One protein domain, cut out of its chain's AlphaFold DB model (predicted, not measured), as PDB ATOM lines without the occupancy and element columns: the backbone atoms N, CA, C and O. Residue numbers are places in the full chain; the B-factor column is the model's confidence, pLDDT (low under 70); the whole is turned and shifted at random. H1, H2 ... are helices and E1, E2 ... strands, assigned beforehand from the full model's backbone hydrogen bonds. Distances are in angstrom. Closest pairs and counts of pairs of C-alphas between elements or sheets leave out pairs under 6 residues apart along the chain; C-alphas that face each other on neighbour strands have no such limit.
ATOM      1  N   GLN A 147     172.611  90.012 197.452       86.20
ATOM      2  CA  GLN A 147     173.985  89.847 197.007       86.20
ATOM      3  C   GLN A 147     174.014  89.919 195.485       86.20
ATOM      4  O   GLN A 147     173.312  89.171 194.812       86.20
ATOM      5  N   SER A 148     174.848  90.802 194.943       85.13
ATOM      6  CA  SER A 148     175.136  90.830 193.509       85.13
ATOM      7  C   SER A 148     176.318  89.909 193.200       85.13
ATOM      8  O   SER A 148     177.349  89.975 193.877       85.13
ATOM      9  N   VAL A 149     176.159  89.039 192.206       84.32
ATOM     10  CA  VAL A 149     177.154  88.067 191.741       84.32
ATOM     11  C   VAL A 149     177.141  88.054 190.210       84.32
ATOM     12  O   VAL A 149     176.136  87.669 189.629       84.32
ATOM     13  N   ASN A 150     178.244  88.454 189.561       79.71
ATOM     14  CA  ASN A 150     178.464  88.357 188.104       79.71
ATOM     15  C   ASN A 150     177.228  88.721 187.248       79.71
ATOM     16  O   ASN A 150     176.670  87.873 186.556       79.71
ATOM     17  N   ASP A 151     176.777  89.977 187.333       84.29
ATOM     18  CA  ASP A 151     175.593  90.515 186.633       84.29
ATOM     19  C   ASP A 151     174.256  89.837 186.971       84.29
ATOM     20  O   ASP A 151     173.240  90.066 186.311       84.29
ATOM     21  N   SER A 152     174.226  89.045 188.035       87.74
ATOM     22  CA  SER A 152     173.026  88.424 188.576       87.74
ATOM     23  C   SER A 152     172.799  88.915 190.000       87.74
ATOM     24  O   SER A 152     173.726  89.100 190.787       87.74
ATOM     25  N   PHE A 153     171.545  89.153 190.341       89.56
ATOM     26  CA  PHE A 153     171.134  89.678 191.625       89.56
ATOM     27  C   PHE A 153     170.414  88.596 192.413       89.56
ATOM     28  O   PHE A 153     169.364  88.117 191.994       89.56
ATOM     29  N   VAL A 154     170.970  88.200 193.554       90.56
ATOM     30  CA  VAL A 154     170.370  87.178 194.410       90.56
ATOM     31  C   VAL A 154     169.666  87.837 195.578       90.56
ATOM     32  O   VAL A 154     170.300  88.554 196.359       90.56
ATOM     33  N   TYR A 155     168.381  87.547 195.738       90.18
ATOM     34  CA  TYR A 155     167.562  88.085 196.816       90.18
ATOM     35  C   TYR A 155     166.690  87.008 197.464       90.18
ATOM     36  O   TYR A 155     166.346  85.997 196.844       90.18
ATOM     37  N   LEU A 156     166.339  87.240 198.728       88.92
ATOM     38  CA  LEU A 156     165.402  86.405 199.470       88.92
ATOM     39  C   LEU A 156     163.980  86.967 199.342       88.92
ATOM     40  O   LEU A 156     163.736  88.151 199.574       88.92
ATOM     41  N   THR A 157     163.037  86.109 198.970       87.36
ATOM     42  CA  THR A 157     161.611  86.452 198.879       87.36
ATOM     43  C   THR A 157     160.976  86.470 200.269       87.36
ATOM     44  O   THR A 157     161.469  85.819 201.186       87.36
ATOM     45  N   LYS A 158     159.820  87.128 200.425       84.52
ATOM     46  CA  LYS A 158     159.007  87.064 201.661       84.52
ATOM     47  C   LYS A 158     158.629  85.637 202.069       84.52
ATOM     48  O   LYS A 158     158.438  85.363 203.246       84.52
ATOM     49  N   GLU A 159     158.528  84.738 201.094       83.34
ATOM     50  CA  GLU A 159     158.254  83.310 201.291       83.34
ATOM     51  C   GLU A 159     159.511  82.518 201.695       83.34
ATOM     52  O   GLU A 159     159.440  81.309 201.868       83.34
ATOM     53  N   GLN A 160     160.657  83.192 201.871       83.98
ATOM     54  CA  GLN A 160     161.977  82.607 202.130       83.98
ATOM     55  C   GLN A 160     162.504  81.725 200.986       83.98
ATOM     56  O   GLN A 160     163.346  80.859 201.200       83.98
ATOM     57  N   ASP A 161     162.051  81.961 199.755       87.44
ATOM     58  CA  ASP A 161     162.661  81.397 198.551       87.44
ATOM     59  C   ASP A 161     163.833  82.276 198.083       87.44
ATOM     60  O   ASP A 161     163.717  83.504 198.012       87.44
ATOM     61  N   LEU A 162     164.957  81.647 197.739       88.35
ATOM     62  CA  LEU A 162     166.148  82.313 197.221       88.35
ATOM     63  C   LEU A 162     166.094  82.344 195.692       88.35
ATOM     64  O   LEU A 162     166.198  81.301 195.034       88.35
ATOM     65  N   LEU A 163     165.943  83.540 195.130       88.79
ATOM     66  CA  LEU A 163     165.832  83.772 193.692       88.79
ATOM     67  C   LEU A 163     167.089  84.467 193.172       88.79
ATOM     68  O   LEU A 163     167.638  85.352 193.826       88.79
ATOM     69  N   VAL A 164     167.520  84.084 191.971       89.64
ATOM     70  CA  VAL A 164     168.522  84.812 191.187       89.64
ATOM     71  C   VAL A 164     167.819  85.510 190.037       89.64
ATOM     72  O   VAL A 164     167.134  84.869 189.242       89.64
ATOM     73  N   MET A 165     168.007  86.817 189.948       89.82
ATOM     74  CA  MET A 165     167.524  87.668 188.875       89.82
ATOM     75  C   MET A 165     168.701  88.107 188.011       89.82
ATOM     76  O   MET A 165     169.564  88.856 188.462       89.82
ATOM     77  N   ASP A 166     168.725  87.683 186.757       89.47
ATOM     78  CA  ASP A 166     169.704  88.186 185.793       89.47
ATOM     79  C   ASP A 166     169.448  89.680 185.542       89.47
ATOM     80  O   ASP A 166     168.355  90.063 185.124       89.47
ATOM     81  N   THR A 167     170.445  90.547 185.735       88.78
ATOM     82  CA  THR A 167     170.257  92.004 185.556       88.78
ATOM     83  C   THR A 167     169.984  92.396 184.102       88.78
ATOM     84  O   THR A 167     169.297  93.381 183.843       88.78
ATOM     85  N   ASN A 168     170.478  91.600 183.149       90.19
ATOM     86  CA  ASN A 168     170.337  91.862 181.718       90.19
ATOM     87  C   ASN A 168     168.987  91.404 181.151       90.19
ATOM     88  O   ASN A 168     168.388  92.094 180.330       90.19
ATOM     89  N   THR A 169     168.514  90.221 181.550       91.01
ATOM     90  CA  THR A 169     167.275  89.630 181.011       91.01
ATOM     91  C   THR A 169     166.068  89.872 181.914       91.01
ATOM     92  O   THR A 169     164.942  89.603 181.495       91.01
ATOM     93  N   LEU A 170     166.296  90.358 183.144       89.81
ATOM     94  CA  LEU A 170     165.315  90.464 184.229       89.81
ATOM     95  C   LEU A 170     164.604  89.130 184.513       89.81
ATOM     96  O   LEU A 170     163.489  89.090 185.030       89.81
ATOM     97  N   LYS A 171     165.231  88.014 184.135       89.87
ATOM     98  CA  LYS A 171     164.666  86.689 184.327       89.87
ATOM     99  C   LYS A 171     164.991  86.212 185.731       89.87
ATOM    100  O   LYS A 171     166.153  86.143 186.118       89.87
ATOM    101  N   GLU A 172     163.952  85.837 186.461       89.15
ATOM    102  CA  GLU A 172     164.078  85.244 187.784       89.15
ATOM    103  C   GLU A 172     164.182  83.721 187.678       89.15
ATOM    104  O   GLU A 172     163.453  83.065 186.926       89.15
ATOM    105  N   THR A 173     165.106  83.148 188.437       86.45
ATOM    106  CA  THR A 173     165.327  81.708 188.534       86.45
ATOM    107  C   THR A 173     165.377  81.304 190.000       86.45
ATOM    108  O   THR A 173     166.036  81.944 190.817       86.45
ATOM    109  N   LEU A 174     164.646  80.245 190.350       86.75
ATOM    110  CA  LEU A 174     164.647  79.705 191.706       86.75
ATOM    111  C   LEU A 174     165.955  78.961 191.955       86.75
ATOM    112  O   LEU A 174     166.197  77.912 191.358       86.75
ATOM    113  N   LEU A 175     166.772  79.506 192.852       84.25
ATOM    114  CA  LEU A 175     168.036  78.912 193.261       84.25
ATOM    115  C   LEU A 175     167.798  77.871 194.349       84.25
ATOM    116  O   LEU A 175     168.233  76.726 194.245       84.25
ATOM    117  N   LEU A 176     167.058  78.272 195.383       86.02
ATOM    118  CA  LEU A 176     166.754  77.432 196.525       86.02
ATOM    119  C   LEU A 176     165.338  77.706 197.016       86.02
ATOM    120  O   LEU A 176     164.961  78.855 197.219       86.02
ATOM    121  N   SER A 177     164.563  76.645 197.217       85.44
ATOM    122  CA  SER A 177     163.220  76.771 197.782       85.44
ATOM    123  C   SER A 177     163.271  76.845 199.310       85.44
ATOM    124  O   SER A 177     164.132  76.216 199.935       85.44
ATOM    125  N   HIS A 178     162.305  77.537 199.905       86.13
ATOM    126  CA  HIS A 178     162.054  77.644 201.337       86.13
ATOM    127  C   HIS A 178     162.022  76.274 202.016       86.13
ATOM    128  O   HIS A 178     162.539  76.140 203.118       86.13
ATOM    129  N   LEU A 179     161.517  75.234 201.335       82.68
ATOM    130  CA  LEU A 179     161.506  73.860 201.846       82.68
ATOM    131  C   LEU A 179     162.904  73.347 202.175       82.68
ATOM    132  O   LEU A 179     163.088  72.655 203.170       82.68
ATOM    133  N   VAL A 180     163.893  73.687 201.342       83.20
ATOM    134  CA  VAL A 180     165.274  73.311 201.633       83.20
ATOM    135  C   VAL A 180     165.754  74.160 202.793       83.20
ATOM    136  O   VAL A 180     166.235  73.599 203.761       83.20
ATOM    137  N   ILE A 181     165.595  75.484 202.759       83.69
ATOM    138  CA  ILE A 181     166.112  76.386 203.805       83.69
ATOM    139  C   ILE A 181     165.578  76.035 205.200       83.69
ATOM    140  O   ILE A 181     166.373  75.982 206.141       83.69
ATOM    141  N   GLN A 182     164.279  75.750 205.304       82.89
ATOM    142  CA  GLN A 182     163.557  75.432 206.540       82.89
ATOM    143  C   GLN A 182     163.734  73.986 207.017       82.89
ATOM    144  O   GLN A 182     163.251  73.645 208.093       82.89
ATOM    145  N   GLU A 183     164.453  73.140 206.273       81.69
ATOM    146  CA  GLU A 183     164.824  71.792 206.724       81.69
ATOM    147  C   GLU A 183     165.558  71.824 208.077       81.69
ATOM    148  O   GLU A 183     165.384  70.931 208.905       81.69
ATOM    149  N   LYS A 184     166.331  72.890 208.330       80.40
ATOM    150  CA  LYS A 184     166.974  73.173 209.615       80.40
ATOM    151  C   LYS A 184     166.312  74.401 210.238       80.40
ATOM    152  O   LYS A 184     166.305  75.484 209.649       80.40
ATOM    153  N   ALA A 185     165.747  74.226 211.432       75.00
ATOM    154  CA  ALA A 185     165.175  75.327 212.198       75.00
ATOM    155  C   ALA A 185     166.254  76.382 212.536       75.00
ATOM    156  O   ALA A 185     167.446  76.078 212.564       75.00
ATOM    157  N   ALA A 186     165.831  77.620 212.809       81.32
ATOM    158  CA  ALA A 186     166.704  78.758 213.135       81.32
ATOM    159  C   ALA A 186     167.589  79.280 211.980       81.32
ATOM    160  O   ALA A 186     168.744  79.664 212.197       81.32
ATOM    161  N   PHE A 187     167.049  79.337 210.757       82.66
ATOM    162  CA  PHE A 187     167.670  80.094 209.666       82.66
ATOM    163  C   PHE A 187     167.756  81.587 210.017       82.66
ATOM    164  O   PHE A 187     166.790  82.187 210.479       82.66
ATOM    165  N   MET A 188     168.921  82.190 209.784       80.79
ATOM    166  CA  MET A 188     169.226  83.563 210.199       80.79
ATOM    167  C   MET A 188     169.021  84.629 209.112       80.79
ATOM    168  O   MET A 188     169.548  85.734 209.246       80.79
ATOM    169  N   GLU A 189     168.366  84.294 207.996       82.39
ATOM    170  CA  GLU A 189     168.222  85.168 206.810       82.39
ATOM    171  C   GLU A 189     169.551  85.649 206.204       82.39
ATOM    172  O   GLU A 189     169.582  86.509 205.326       82.39
ATOM    173  N   LYS A 190     170.670  85.060 206.638       86.15
ATOM    174  CA  LYS A 190     172.007  85.309 206.112       86.15
ATOM    175  C   LYS A 190     172.400  84.163 205.202       86.15
ATOM    176  O   LYS A 190     172.466  83.006 205.624       86.15
ATOM    177  N   TYR A 191     172.711  84.513 203.968       88.82
ATOM    178  CA  TYR A 191     173.175  83.588 202.956       88.82
ATOM    179  C   TYR A 191     174.346  84.202 202.195       88.82
ATOM    180  O   TYR A 191     174.480  85.422 202.106       88.82
ATOM    181  N   PHE A 192     175.191  83.344 201.639       88.92
ATOM    182  CA  PHE A 192     176.256  83.757 200.735       88.92
ATOM    183  C   PHE A 192     176.284  82.815 199.547       88.92
ATOM    184  O   PHE A 192     176.376  81.603 199.718       88.92
ATOM    185  N   VAL A 193     176.243  83.358 198.342       88.46
ATOM    186  CA  VAL A 193     176.269  82.580 197.103       88.46
ATOM    187  C   VAL A 193     177.686  82.536 196.546       88.46
ATOM    188  O   VAL A 193     178.416  83.532 196.622       88.46
ATOM    189  N   ALA A 194     178.070  81.377 196.012       87.11
ATOM    190  CA  ALA A 194     179.331  81.192 195.312       87.11
ATOM    191  C   ALA A 194     179.401  82.092 194.061       87.11
ATOM    192  O   ALA A 194     178.360  82.373 193.458       87.11
ATOM    193  N   PRO A 195     180.604  82.524 193.630       84.88
ATOM    194  CA  PRO A 195     180.762  83.389 192.457       84.88
ATOM    195  C   PRO A 195     180.180  82.810 191.160       84.88
ATOM    196  O   PRO A 195     179.830  83.555 190.250       84.88
ATOM    197  N   ASP A 196     180.089  81.486 191.064       82.68
ATOM    198  CA  ASP A 196     179.585  80.763 189.900       82.68
ATOM    199  C   ASP A 196     178.124  80.293 190.046       82.68
ATOM    200  O   ASP A 196     177.629  79.567 189.188       82.68
ATOM    201  N   LEU A 197     177.440  80.685 191.130       82.93
ATOM    202  CA  LEU A 197     176.070  80.273 191.470       82.93
ATOM    203  C   LEU A 197     175.879  78.751 191.657       82.93
ATOM    204  O   LEU A 197     174.746  78.275 191.703       82.93
ATOM    205  N   SER A 198     176.960  77.977 191.808       82.05
ATOM    206  CA  SER A 198     176.894  76.515 191.974       82.05
ATOM    207  C   SER A 198     176.616  76.066 193.406       82.05
ATOM    208  O   SER A 198     176.247  74.914 193.636       82.05
ATOM    209  N   ALA A 199     176.810  76.943 194.388       85.03
ATOM    210  CA  ALA A 199     176.638  76.618 195.794       85.03
ATOM    211  C   ALA A 199     176.210  77.841 196.611       85.03
ATOM    212  O   ALA A 199     176.512  78.985 196.270       85.03
ATOM    213  N   VAL A 200     175.515  77.587 197.719       88.90
ATOM    214  CA  VAL A 200     175.054  78.609 198.666       88.90
ATOM    215  C   VAL A 200     175.417  78.191 200.079       88.90
ATOM    216  O   VAL A 200     175.152  77.067 200.479       88.90
ATOM    217  N   ILE A 201     175.990  79.109 200.846       89.47
ATOM    218  CA  ILE A 201     176.163  78.990 202.291       89.47
ATOM    219  C   ILE A 201     174.924  79.571 202.958       89.47
ATOM    220  O   ILE A 201     174.537  80.702 202.664       89.47
ATOM    221  N   LEU A 202     174.354  78.827 203.894       90.15
ATOM    222  CA  LEU A 202     173.248  79.253 204.740       90.15
ATOM    223  C   LEU A 202     173.725  79.310 206.189       90.15
ATOM    224  O   LEU A 202     174.375  78.380 206.665       90.15
ATOM    225  N   ALA A 203     173.414  80.407 206.879       89.52
ATOM    226  CA  ALA A 203     173.715  80.563 208.296       89.52
ATOM    227  C   ALA A 203     172.526  80.122 209.158       89.52
ATOM    228  O   ALA A 203     171.394  80.580 208.964       89.52
ATOM    229  N   TYR A 204     172.814  79.293 210.150       87.88
ATOM    230  CA  TYR A 204     171.866  78.767 211.121       87.88
ATOM    231  C   TYR A 204     172.374  79.016 212.533       87.88
ATOM    232  O   TYR A 204     173.583  79.051 212.739       87.88
ATOM    233  N   ASP A 205     171.448  79.113 213.486       84.69
ATOM    234  CA  ASP A 205     171.714  79.087 214.929       84.69
ATOM    235  C   ASP A 205     172.722  80.161 215.397       84.69
ATOM    236  O   ASP A 205     173.935  80.062 215.201       84.69
ATOM    237  N   LEU A 206     172.229  81.228 216.029       80.63
ATOM    238  CA  LEU A 206     173.087  82.293 216.544       80.63
ATOM    239  C   LEU A 206     173.506  82.002 217.980       80.63
ATOM    240  O   LEU A 206     172.705  82.131 218.905       80.63
ATOM    241  N   LYS A 207     174.793  81.738 218.180       74.86
ATOM    242  CA  LYS A 207     175.397  81.725 219.508       74.86
ATOM    243  C   LYS A 207     176.049  83.074 219.778       74.86
ATOM    244  O   LYS A 207     176.934  83.515 219.046       74.86
ATOM    245  N   ASP A 208     175.573  83.711 220.842       69.78
ATOM    246  CA  ASP A 208     176.008  85.013 221.347       69.78
ATOM    247  C   ASP A 208     175.732  86.182 220.380       69.78
ATOM    248  O   ASP A 208     176.627  86.620 219.654       69.78
ATOM    249  N   PRO A 209     174.517  86.768 220.391       66.61
ATOM    250  CA  PRO A 209     174.197  88.002 219.671       66.61
ATOM    251  C   PRO A 209     174.885  89.222 220.312       66.61
ATOM    252  O   PRO A 209     174.240  90.201 220.687       66.61
ATOM    253  N   THR A 210     176.206  89.198 220.489       66.78
ATOM    254  CA  THR A 210     176.921  90.410 220.885       66.78
ATOM    255  C   THR A 210     176.925  91.391 219.716       66.78
ATOM    256  O   THR A 210     176.917  91.008 218.546       66.78
ATOM    257  N   ARG A 211     176.961  92.690 220.031       60.58
ATOM    258  CA  ARG A 211     176.683  93.809 219.110       60.58
ATOM    259  C   ARG A 211     177.446  93.798 217.771       60.58
ATOM    260  O   ARG A 211     177.040  94.511 216.860       60.58
ATOM    261  N   ARG A 212     178.566  93.076 217.644       63.98
ATOM    262  CA  ARG A 212     179.396  93.068 216.421       63.98
ATOM    263  C   ARG A 212     179.911  91.701 215.971       63.98
ATOM    264  O   ARG A 212     180.343  91.596 214.828       63.98
ATOM    265  N   CYS A 213     179.866  90.675 216.816       64.01
ATOM    266  CA  CYS A 213     180.388  89.349 216.496       64.01
ATOM    267  C   CYS A 213     179.428  88.311 217.070       64.01
ATOM    268  O   CYS A 213     179.369  88.136 218.284       64.01
ATOM    269  N   GLY A 214     178.655  87.674 216.197       72.80
ATOM    270  CA  GLY A 214     177.855  86.513 216.555       72.80
ATOM    271  C   GLY A 214     178.436  85.291 215.872       72.80
ATOM    272  O   GLY A 214     178.890  85.400 214.731       72.80
ATOM    273  N   LYS A 215     178.450  84.163 216.577       82.61
ATOM    274  CA  LYS A 215     178.913  82.897 216.017       82.61
ATOM    275  C   LYS A 215     177.722  82.142 215.461       82.61
ATOM    276  O   LYS A 215     176.668  82.114 216.093       82.61
ATOM    277  N   SER A 216     177.890  81.510 214.311       86.16
ATOM    278  CA  SER A 216     176.799  80.788 213.658       86.16
ATOM    279  C   SER A 216     177.275  79.472 213.077       86.16
ATOM    280  O   SER A 216     178.454  79.298 212.763       86.16
ATOM    281  N   LYS A 217     176.354  78.523 212.964       87.70
ATOM    282  CA  LYS A 217     176.556  77.286 212.216       87.70
ATOM    283  C   LYS A 217     176.313  77.562 210.736       87.70
ATOM    284  O   LYS A 217     175.473  78.393 210.389       87.70
ATOM    285  N   TYR A 218     177.052  76.892 209.859       88.37
ATOM    286  CA  TYR A 218     176.969  77.141 208.423       88.37
ATOM    287  C   TYR A 218     176.892  75.847 207.634       88.37
ATOM    288  O   TYR A 218     177.754  74.977 207.771       88.37
ATOM    289  N   ASP A 219     175.905  75.775 206.749       86.69
ATOM    290  CA  ASP A 219     175.724  74.643 205.848       86.69
ATOM    291  C   ASP A 219     175.894  75.121 204.404       86.69
ATOM    292  O   ASP A 219     175.401  76.187 204.028       86.69
ATOM    293  N   VAL A 220     176.579  74.331 203.584       87.49
ATOM    294  CA  VAL A 220     176.714  74.564 202.143       87.49
ATOM    295  C   VAL A 220     175.709  73.702 201.419       87.49
ATOM    296  O   VAL A 220     175.703  72.484 201.573       87.49
ATOM    297  N   VAL A 221     174.896  74.324 200.581       84.69
ATOM    298  CA  VAL A 221     173.980  73.644 199.680       84.69
ATOM    299  C   VAL A 221     174.541  73.697 198.269       84.69
ATOM    300  O   VAL A 221     174.740  74.782 197.722       84.69
ATOM    301  N   ARG A 222     174.776  72.532 197.661       81.73
ATOM    302  CA  ARG A 222     175.157  72.425 196.245       81.73
ATOM    303  C   ARG A 222     173.929  72.581 195.340       81.73
ATOM    304  O   ARG A 222     172.898  71.931 195.527       81.73
ATOM    305  N   LEU A 223     174.064  73.425 194.328       76.69
ATOM    306  CA  LEU A 223     173.033  73.830 193.379       76.69
ATOM    307  C   LEU A 223     173.317  73.213 192.010       76.69
ATOM    308  O   LEU A 223     173.708  73.874 191.054       76.69
ATOM    309  N   ASN A 224     173.099  71.907 191.891       64.93
ATOM    310  CA  ASN A 224     173.135  71.266 190.583       64.93
ATOM    311  C   ASN A 224     171.789  71.492 189.887       64.93
ATOM    312  O   ASN A 224     170.812  70.791 190.153       64.93
ATOM    313  N   ALA A 225     171.748  72.465 188.975       52.68
ATOM    314  CA  ALA A 225     170.556  72.911 188.245       52.68
ATOM    315  C   ALA A 225     169.828  71.819 187.420       52.68
ATOM    316  O   ALA A 225     168.754  72.067 186.879       52.68
ATOM    317  N   VAL A 226     170.377  70.603 187.310       50.66
ATOM    318  CA  VAL A 226     169.937  69.590 186.332       50.66
ATOM    319  C   VAL A 226     169.297  68.348 186.964       50.66
ATOM    320  O   VAL A 226     168.697  67.541 186.260       50.66
ATOM    321  N   THR A 227     169.321  68.174 188.285       41.94
ATOM    322  CA  THR A 227     168.687  66.997 188.901       41.94
ATOM    323  C   THR A 227     167.717  67.396 190.004       41.94
ATOM    324  O   THR A 227     168.109  67.750 191.112       41.94
ATOM    325  N   LYS A 228     166.414  67.241 189.724       45.26
ATOM    326  CA  LYS A 228     165.319  67.145 190.709       45.26
ATOM    327  C   LYS A 228     165.476  65.905 191.615       45.26
ATOM    328  O   LYS A 228     164.529  65.157 191.823       45.26
ATOM    329  N   ARG A 229     166.681  65.635 192.127       41.32
ATOM    330  CA  ARG A 229     166.898  64.631 193.166       41.32
ATOM    331  C   ARG A 229     166.553  65.281 194.496       41.32
ATOM    332  O   ARG A 229     167.290  66.126 195.006       41.32
ATOM    333  N   THR A 230     165.358  64.959 194.962       41.70
ATOM    334  CA  THR A 230     164.894  65.118 196.336       41.70
ATOM    335  C   THR A 230     165.750  64.185 197.186       41.70
ATOM    336  O   THR A 230     165.562  62.973 197.144       41.70
ATOM    337  N   GLY A 231     166.773  64.711 197.852       48.92
ATOM    338  CA  GLY A 231     167.658  63.893 198.673       48.92
ATOM    339  C   GLY A 231     168.566  64.739 199.569       48.92
ATOM    340  O   GLY A 231     168.959  65.829 199.145       48.92
ATOM    341  N   PRO A 232     168.913  64.237 200.770       50.59
ATOM    342  CA  PRO A 232     169.724  64.936 201.780       50.59
ATOM    343  C   PRO A 232     171.171  65.224 201.336       50.59
ATOM    344  O   PRO A 232     171.894  65.964 201.989       50.59
ATOM    345  N   GLU A 233     171.597  64.697 200.187       53.04
ATOM    346  CA  GLU A 233     172.969  64.779 199.664       53.04
ATOM    347  C   GLU A 233     173.400  66.190 199.209       53.04
ATOM    348  O   GLU A 233     174.551  66.414 198.835       53.04
ATOM    349  N   ARG A 234     172.494  67.178 199.220       66.29
ATOM    350  CA  ARG A 234     172.841  68.546 198.797       66.29
ATOM    351  C   ARG A 234     173.509  69.379 199.883       66.29
ATOM    352  O   ARG A 234     174.135  70.371 199.523       66.29
ATOM    353  N   ARG A 235     173.356  69.016 201.160       73.72
ATOM    354  CA  ARG A 235     173.808  69.802 202.315       73.72
ATOM    355  C   ARG A 235     175.111  69.249 202.879       73.72
ATOM    356  O   ARG A 235     175.211  68.061 203.153       73.72
ATOM    357  N   ILE A 236     176.084  70.128 203.081       79.86
ATOM    358  CA  ILE A 236     177.355  69.815 203.730       79.86
ATOM    359  C   ILE A 236     177.516  70.750 204.922       79.86
ATOM    360  O   ILE A 236     177.555  71.970 204.757       79.86
ATOM    361  N   GLU A 237     177.613  70.183 206.117       81.34
ATOM    362  CA  GLU A 237     177.844  70.944 207.342       81.34
ATOM    363  C   GLU A 237     179.321  71.333 207.443       81.34
ATOM    364  O   GLU A 237     180.212  70.483 207.416       81.34
ATOM    365  N   ILE A 238     179.604  72.631 207.553       78.86
ATOM    366  CA  ILE A 238     180.987  73.103 207.642       78.86
ATOM    367  C   ILE A 238     181.510  72.938 209.065       78.86
ATOM    368  O   ILE A 238     180.845  73.291 210.040       78.86
ATOM    369  N   GLY A 239     182.755  72.467 209.160       69.37
ATOM    370  CA  GLY A 239     183.531  72.446 210.396       69.37
ATOM    371  C   GLY A 239     183.376  71.169 211.217       69.37
ATOM    372  O   GLY A 239     184.064  71.049 212.231       69.37
ATOM    373  N   VAL A 240     182.534  70.228 210.779       67.81
ATOM    374  CA  VAL A 240     182.456  68.884 211.360       67.81
ATOM    375  C   VAL A 240     183.761  68.155 211.039       67.81
ATOM    376  O   VAL A 240     184.039  67.832 209.887       67.81
ATOM    377  N   ASP A 241     184.598  67.977 212.057       65.21
ATOM    378  CA  ASP A 241     185.757  67.085 212.019       65.21
ATOM    379  C   ASP A 241     185.307  65.715 212.558       65.21
ATOM    380  O   ASP A 241     184.394  65.667 213.389       65.21
ATOM    381  N   ASP A 242     185.953  64.612 212.169       60.40
ATOM    382  CA  ASP A 242     185.563  63.244 212.587       60.40
ATOM    383  C   ASP A 242     185.524  63.061 214.122       60.40
ATOM    384  O   ASP A 242     184.947  62.108 214.645       60.40
ATOM    385  N   GLN A 243     186.142  63.982 214.866       59.51
ATOM    386  CA  GLN A 243     186.217  63.972 216.328       59.51
ATOM    387  C   GLN A 243     185.108  64.775 217.027       59.51
ATOM    388  O   GLN A 243     184.986  64.703 218.249       59.51
ATOM    389  N   THR A 244     184.305  65.552 216.297       62.53
ATOM    390  CA  THR A 244     183.269  66.423 216.872       62.53
ATOM    391  C   THR A 244     181.880  65.958 216.461       62.53
ATOM    392  O   THR A 244     181.514  66.059 215.296       62.53
ATOM    393  N   THR A 245     181.083  65.487 217.425       67.07
ATOM    394  CA  THR A 245     179.682  65.073 217.205       67.07
ATOM    395  C   THR A 245     178.771  66.246 216.835       67.07
ATOM    396  O   THR A 245     177.740  66.050 216.202       67.07
ATOM    397  N   GLU A 246     179.144  67.465 217.228       75.29
ATOM    398  CA  GLU A 246     178.354  68.671 216.992       75.29
ATOM    399  C   GLU A 246     179.079  69.645 216.062       75.29
ATOM    400  O   GLU A 246     180.283  69.876 216.185       75.29
ATOM    401  N   GLN A 247     178.310  70.269 215.169       80.86
ATOM    402  CA  GLN A 247     178.791  71.313 214.274       80.86
ATOM    403  C   GLN A 247     179.321  72.521 215.071       80.86
ATOM    404  O   GLN A 247     178.584  73.083 215.896       80.86
ATOM    405  N   PRO A 248     180.570  72.966 214.832       81.48
ATOM    406  CA  PRO A 248     181.127  74.101 215.550       81.48
ATOM    407  C   PRO A 248     180.464  75.411 215.117       81.48
ATOM    408  O   PRO A 248     180.103  75.608 213.958       81.48
ATOM    409  N   PHE A 249     180.366  76.351 216.054       82.23
ATOM    410  CA  PHE A 249     179.979  77.721 215.739       82.23
ATOM    411  C   PHE A 249     181.179  78.482 215.171       82.23
ATOM    412  O   PHE A 249     182.239  78.545 215.801       82.23
ATOM    413  N   LEU A 250     180.998  79.072 213.995       81.97
ATOM    414  CA  LEU A 250     182.027  79.789 213.253       81.97
ATOM    415  C   LEU A 250     181.812  81.298 213.379       81.97
ATOM    416  O   LEU A 250     180.677  81.770 213.418       81.97
ATOM    417  N   ASP A 251     182.905  82.057 213.435       81.48
ATOM    418  CA  ASP A 251     182.852  83.518 213.578       81.48
ATOM    419  C   ASP A 251     182.700  84.223 212.228       81.48
ATOM    420  O   ASP A 251     182.054  85.265 212.120       81.48
ATOM    421  N   LEU A 252     183.349  83.680 211.196       82.27
ATOM    422  CA  LEU A 252     183.308  84.232 209.852       82.27
ATOM    423  C   LEU A 252     183.453  83.126 208.820       82.27
ATOM    424  O   LEU A 252     184.365  82.300 208.884       82.27
ATOM    425  N   ILE A 253     182.595  83.211 207.816       85.24
ATOM    426  CA  ILE A 253     182.675  82.422 206.605       85.24
ATOM    427  C   ILE A 253     182.520  83.339 205.397       85.24
ATOM    428  O   ILE A 253     181.732  84.290 205.426       85.24
ATOM    429  N   LYS A 254     183.283  83.089 204.336       87.73
ATOM    430  CA  LYS A 254     183.143  83.841 203.089       87.73
ATOM    431  C   LYS A 254     183.591  83.015 201.893       87.73
ATOM    432  O   LYS A 254     184.585  82.298 201.971       87.73
ATOM    433  N   TRP A 255     182.898  83.176 200.771       87.36
ATOM    434  CA  TRP A 255     183.365  82.659 199.489       87.36
ATOM    435  C   TRP A 255     184.621  83.390 199.013       87.36
ATOM    436  O   TRP A 255     184.762  84.607 199.180       87.36
ATOM    437  N   SER A 256     185.520  82.641 198.384       85.67
ATOM    438  CA  SER A 256     186.566  83.205 197.541       85.67
ATOM    439  C   SER A 256     185.925  83.967 196.374       85.67
ATOM    440  O   SER A 256     184.917  83.521 195.838       85.67
ATOM    441  N   PRO A 257     186.473  85.122 195.957       81.12
ATOM    442  CA  PRO A 257     185.890  85.920 194.879       81.12
ATOM    443  C   PRO A 257     186.035  85.288 193.488       81.12
ATOM    444  O   PRO A 257     185.312  85.674 192.577       81.12
ATOM    445  N   LYS A 258     186.990  84.369 193.299       77.82
ATOM    446  CA  LYS A 258     187.325  83.802 191.979       77.82
ATOM    447  C   LYS A 258     187.068  82.309 191.856       77.82
ATOM    448  O   LYS A 258     186.941  81.800 190.750       77.82
ATOM    449  N   SER A 259     187.056  81.611 192.978       76.26
ATOM    450  CA  SER A 259     186.993  80.160 193.031       76.26
ATOM    451  C   SER A 259     185.875  79.734 193.965       76.26
ATOM    452  O   SER A 259     185.464  80.481 194.849       76.26
ATOM    453  N   ASN A 260     185.439  78.489 193.830       77.50
ATOM    454  CA  ASN A 260     184.432  77.916 194.717       77.50
ATOM    455  C   ASN A 260     185.024  77.498 196.069       77.50
ATOM    456  O   ASN A 260     184.485  76.615 196.715       77.50
ATOM    457  N   CYS A 261     186.139  78.078 196.513       81.27
ATOM    458  CA  CYS A 261     186.647  77.806 197.852       81.27
ATOM    459  C   CYS A 261     185.929  78.682 198.882       81.27
ATOM    460  O   CYS A 261     185.560  79.828 198.613       81.27
ATOM    461  N   ILE A 262     185.826  78.170 200.095       83.21
ATOM    462  CA  ILE A 262     185.283  78.855 201.258       83.21
ATOM    463  C   ILE A 262     186.430  79.118 202.224       83.21
ATOM    464  O   ILE A 262     187.189  78.207 202.545       83.21
ATOM    465  N   PHE A 263     186.533  80.353 202.703       82.19
ATOM    466  CA  PHE A 263     187.400  80.713 203.816       82.19
ATOM    467  C   PHE A 263     186.594  80.687 205.108       82.19
ATOM    468  O   PHE A 263     185.572  81.366 205.229       82.19
ATOM    469  N   GLU A 264     187.079  79.924 206.077       83.90
ATOM    470  CA  GLU A 264     186.485  79.753 207.393       83.90
ATOM    471  C   GLU A 264     187.462  80.254 208.459       83.90
ATOM    472  O   GLU A 264     188.638  79.884 208.468       83.90
ATOM    473  N   LYS A 265     186.981  81.076 209.392       78.99
ATOM    474  CA  LYS A 265     187.761  81.506 210.554       78.99
ATOM    475  C   LYS A 265     187.081  81.062 211.844       78.99
ATOM    476  O   LYS A 265     185.929  81.415 212.100       78.99
ATOM    477  N   ARG A 266     187.842  80.364 212.689       75.65
ATOM    478  CA  ARG A 266     187.479  80.006 214.067       75.65
ATOM    479  C   ARG A 266     188.353  80.798 215.031       75.65
ATOM    480  O   ARG A 266     189.565  80.709 214.940       75.65
ATOM    481  N   VAL A 267     187.790  81.532 215.989       68.44
ATOM    482  CA  VAL A 267     188.582  82.291 216.984       68.44
ATOM    483  C   VAL A 267     189.484  81.387 217.834       68.44
ATOM    484  O   VAL A 267     190.551  81.816 218.261       68.44
ATOM    485  N   ASN A 268     189.095  80.126 218.037       67.46
ATOM    486  CA  ASN A 268     189.862  79.176 218.847       67.46
ATOM    487  C   ASN A 268     191.050  78.539 218.102       67.46
ATOM    488  O   ASN A 268     191.809  77.793 218.716       67.46
ATOM    489  N   LEU A 269     191.214  78.808 216.802       65.64
ATOM    490  CA  LEU A 269     192.310  78.296 215.981       65.64
ATOM    491  C   LEU A 269     192.976  79.467 215.238       65.64
ATOM    492  O   LEU A 269     192.286  80.272 214.620       65.64
ATOM    493  N   PRO A 270     194.312  79.594 215.264       63.96
ATOM    494  CA  PRO A 270     195.000  80.666 214.540       63.96
ATOM    495  C   PRO A 270     194.928  80.495 213.012       63.96
ATOM    496  O   PRO A 270     195.217  81.433 212.272       63.96
ATOM    497  N   GLU A 271     194.548  79.310 212.540       68.84
ATOM    498  CA  GLU A 271     194.506  78.955 211.126       68.84
ATOM    499  C   GLU A 271     193.156  79.295 210.486       68.84
ATOM    500  O   GLU A 271     192.087  79.043 211.047       68.84
ATOM    501  N   VAL A 272     193.215  79.847 209.273       73.88
ATOM    502  CA  VAL A 272     192.049  79.985 208.394       73.88
ATOM    503  C   VAL A 272     191.869  78.663 207.658       73.88
ATOM    504  O   VAL A 272     192.762  78.229 206.930       73.88
ATOM    505  N   GLY A 273     190.716  78.027 207.844       71.37
ATOM    506  CA  GLY A 273     190.337  76.844 207.083       71.37
ATOM    507  C   GLY A 273     189.974  77.233 205.653       71.37
ATOM    508  O   GLY A 273     189.281  78.227 205.435       71.37
ATOM    509  N   ILE A 274     190.437  76.455 204.676       73.36
ATOM    510  CA  ILE A 274     189.986  76.559 203.286       73.36
ATOM    511  C   ILE A 274     189.233  75.276 202.964       73.36
ATOM    512  O   ILE A 274     189.792  74.188 203.081       73.36
ATOM    513  N   TYR A 275     187.973  75.409 202.563       72.34
ATOM    514  CA  TYR A 275     187.123  74.290 202.177       72.34
ATOM    515  C   TYR A 275     186.753  74.392 200.696       72.34
ATOM    516  O   TYR A 275     186.403  75.470 200.222       72.34
ATOM    517  N   ASN A 276     186.826  73.284 199.957       73.69
ATOM    518  CA  ASN A 276     186.383  73.218 198.567       73.69
ATOM    519  C   ASN A 276     185.195  72.237 198.456       73.69
ATOM    520  O   ASN A 276     185.407  71.032 198.562       73.69
TER     521      ASN A 276
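What this domain is: This is residues 147 to 276 of the 291 residues of the protein "Subfamily S9B unassigned peptidase (S09 family)" of Schistosoma mansoni (UniProt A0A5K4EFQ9). Three small antiparallel sheets follow one another in an arc, stacked partly face to face, with the sheet E5 E6 E7 E8 between the sheets E1 E2 E3 E4 and E9 E10 E11. One short helix, H1, sits where the chain passes from the first sheet to the second, and two long loops lead into and out of E8. The printed part has 130 residues with one named helix and eleven named strands, in the order E1 E2 E3 E4 H1 E5 E6 E7 E8 E9 E10 E11; each sheet's order is that of the chain. The class is mostly strand, though under half of the residues are in named elements. The whole is compact, with a radius of gyration of the C-alphas of 15.0 A, yet elongated, spanning 45 by 29 by 29 A.

How they stand to each other: E1 (residues 147 to 149), E2 (152 to 156), E3 (162 to 166) and E4 (172 to 176) form a meander, each strand the antiparallel neighbour of the one before. N 149 and O 152 are 2.8 A apart, N 153 and O 165 2.7 A, and N 164 and O 173 2.8 A, within hydrogen-bond range. This sheet is only just strongly twisted, with C-alphas up to 4.2 A off its best plane. H1 (178 to 181) only grazes the next sheet, with its residues 180 to 181. H1 is too short for an O i to N i+4 pair inside it; its one O i to N i+3 pair is within range. E5 (187 to 193), E6 (199 to 207), E7 (215 to 222) and E8 (235 to 237) form a second meander, strongly twisted, with N 192 and O 201 2.9 A apart, N 202 and O 219 2.8 A, and N 220 and O 236 2.8 A. E9 (252 to 255), E10 (262 to 265) and E11 (272 to 275) form a third, with N 263 and O 254 2.8 A apart and N 262 and O 275 2.8 A. The sheets make a stack, face to face in turn: the parts of the first and second that face each other are 10.9 A centre to centre, those of the second and third 9.6 A. The closest C-alphas of E1 and E5 are Gln 147 and Phe 192, 7.5 A; those of E5 and E9 are Phe 192 and Lys 254, 7.3 A. E6 and E9 are near each other, and E8 and E9 are apart.

Where its parts are: E1 begins at C-alpha 147 (173.985, 89.847, 197.007). E6, 24.3 A long, begins at C-alpha 199 (176.638, 76.618, 195.794); E7 measures 22.7 A and E5 15.4 A. E11 ends at C-alpha 275 (187.123, 74.290, 202.177).

The domain as a whole: The C-alphas of Thr 169 and Gln 243, the two farthest apart, are 47.6 A apart. The printed part has no cut; the links E7 to E8 and E8 to E9 are long. The mean pLDDT of the printed part is 78.4, and residues 208 to 213, 224 to 234, 239 to 245 and 267 to 271 are under 70.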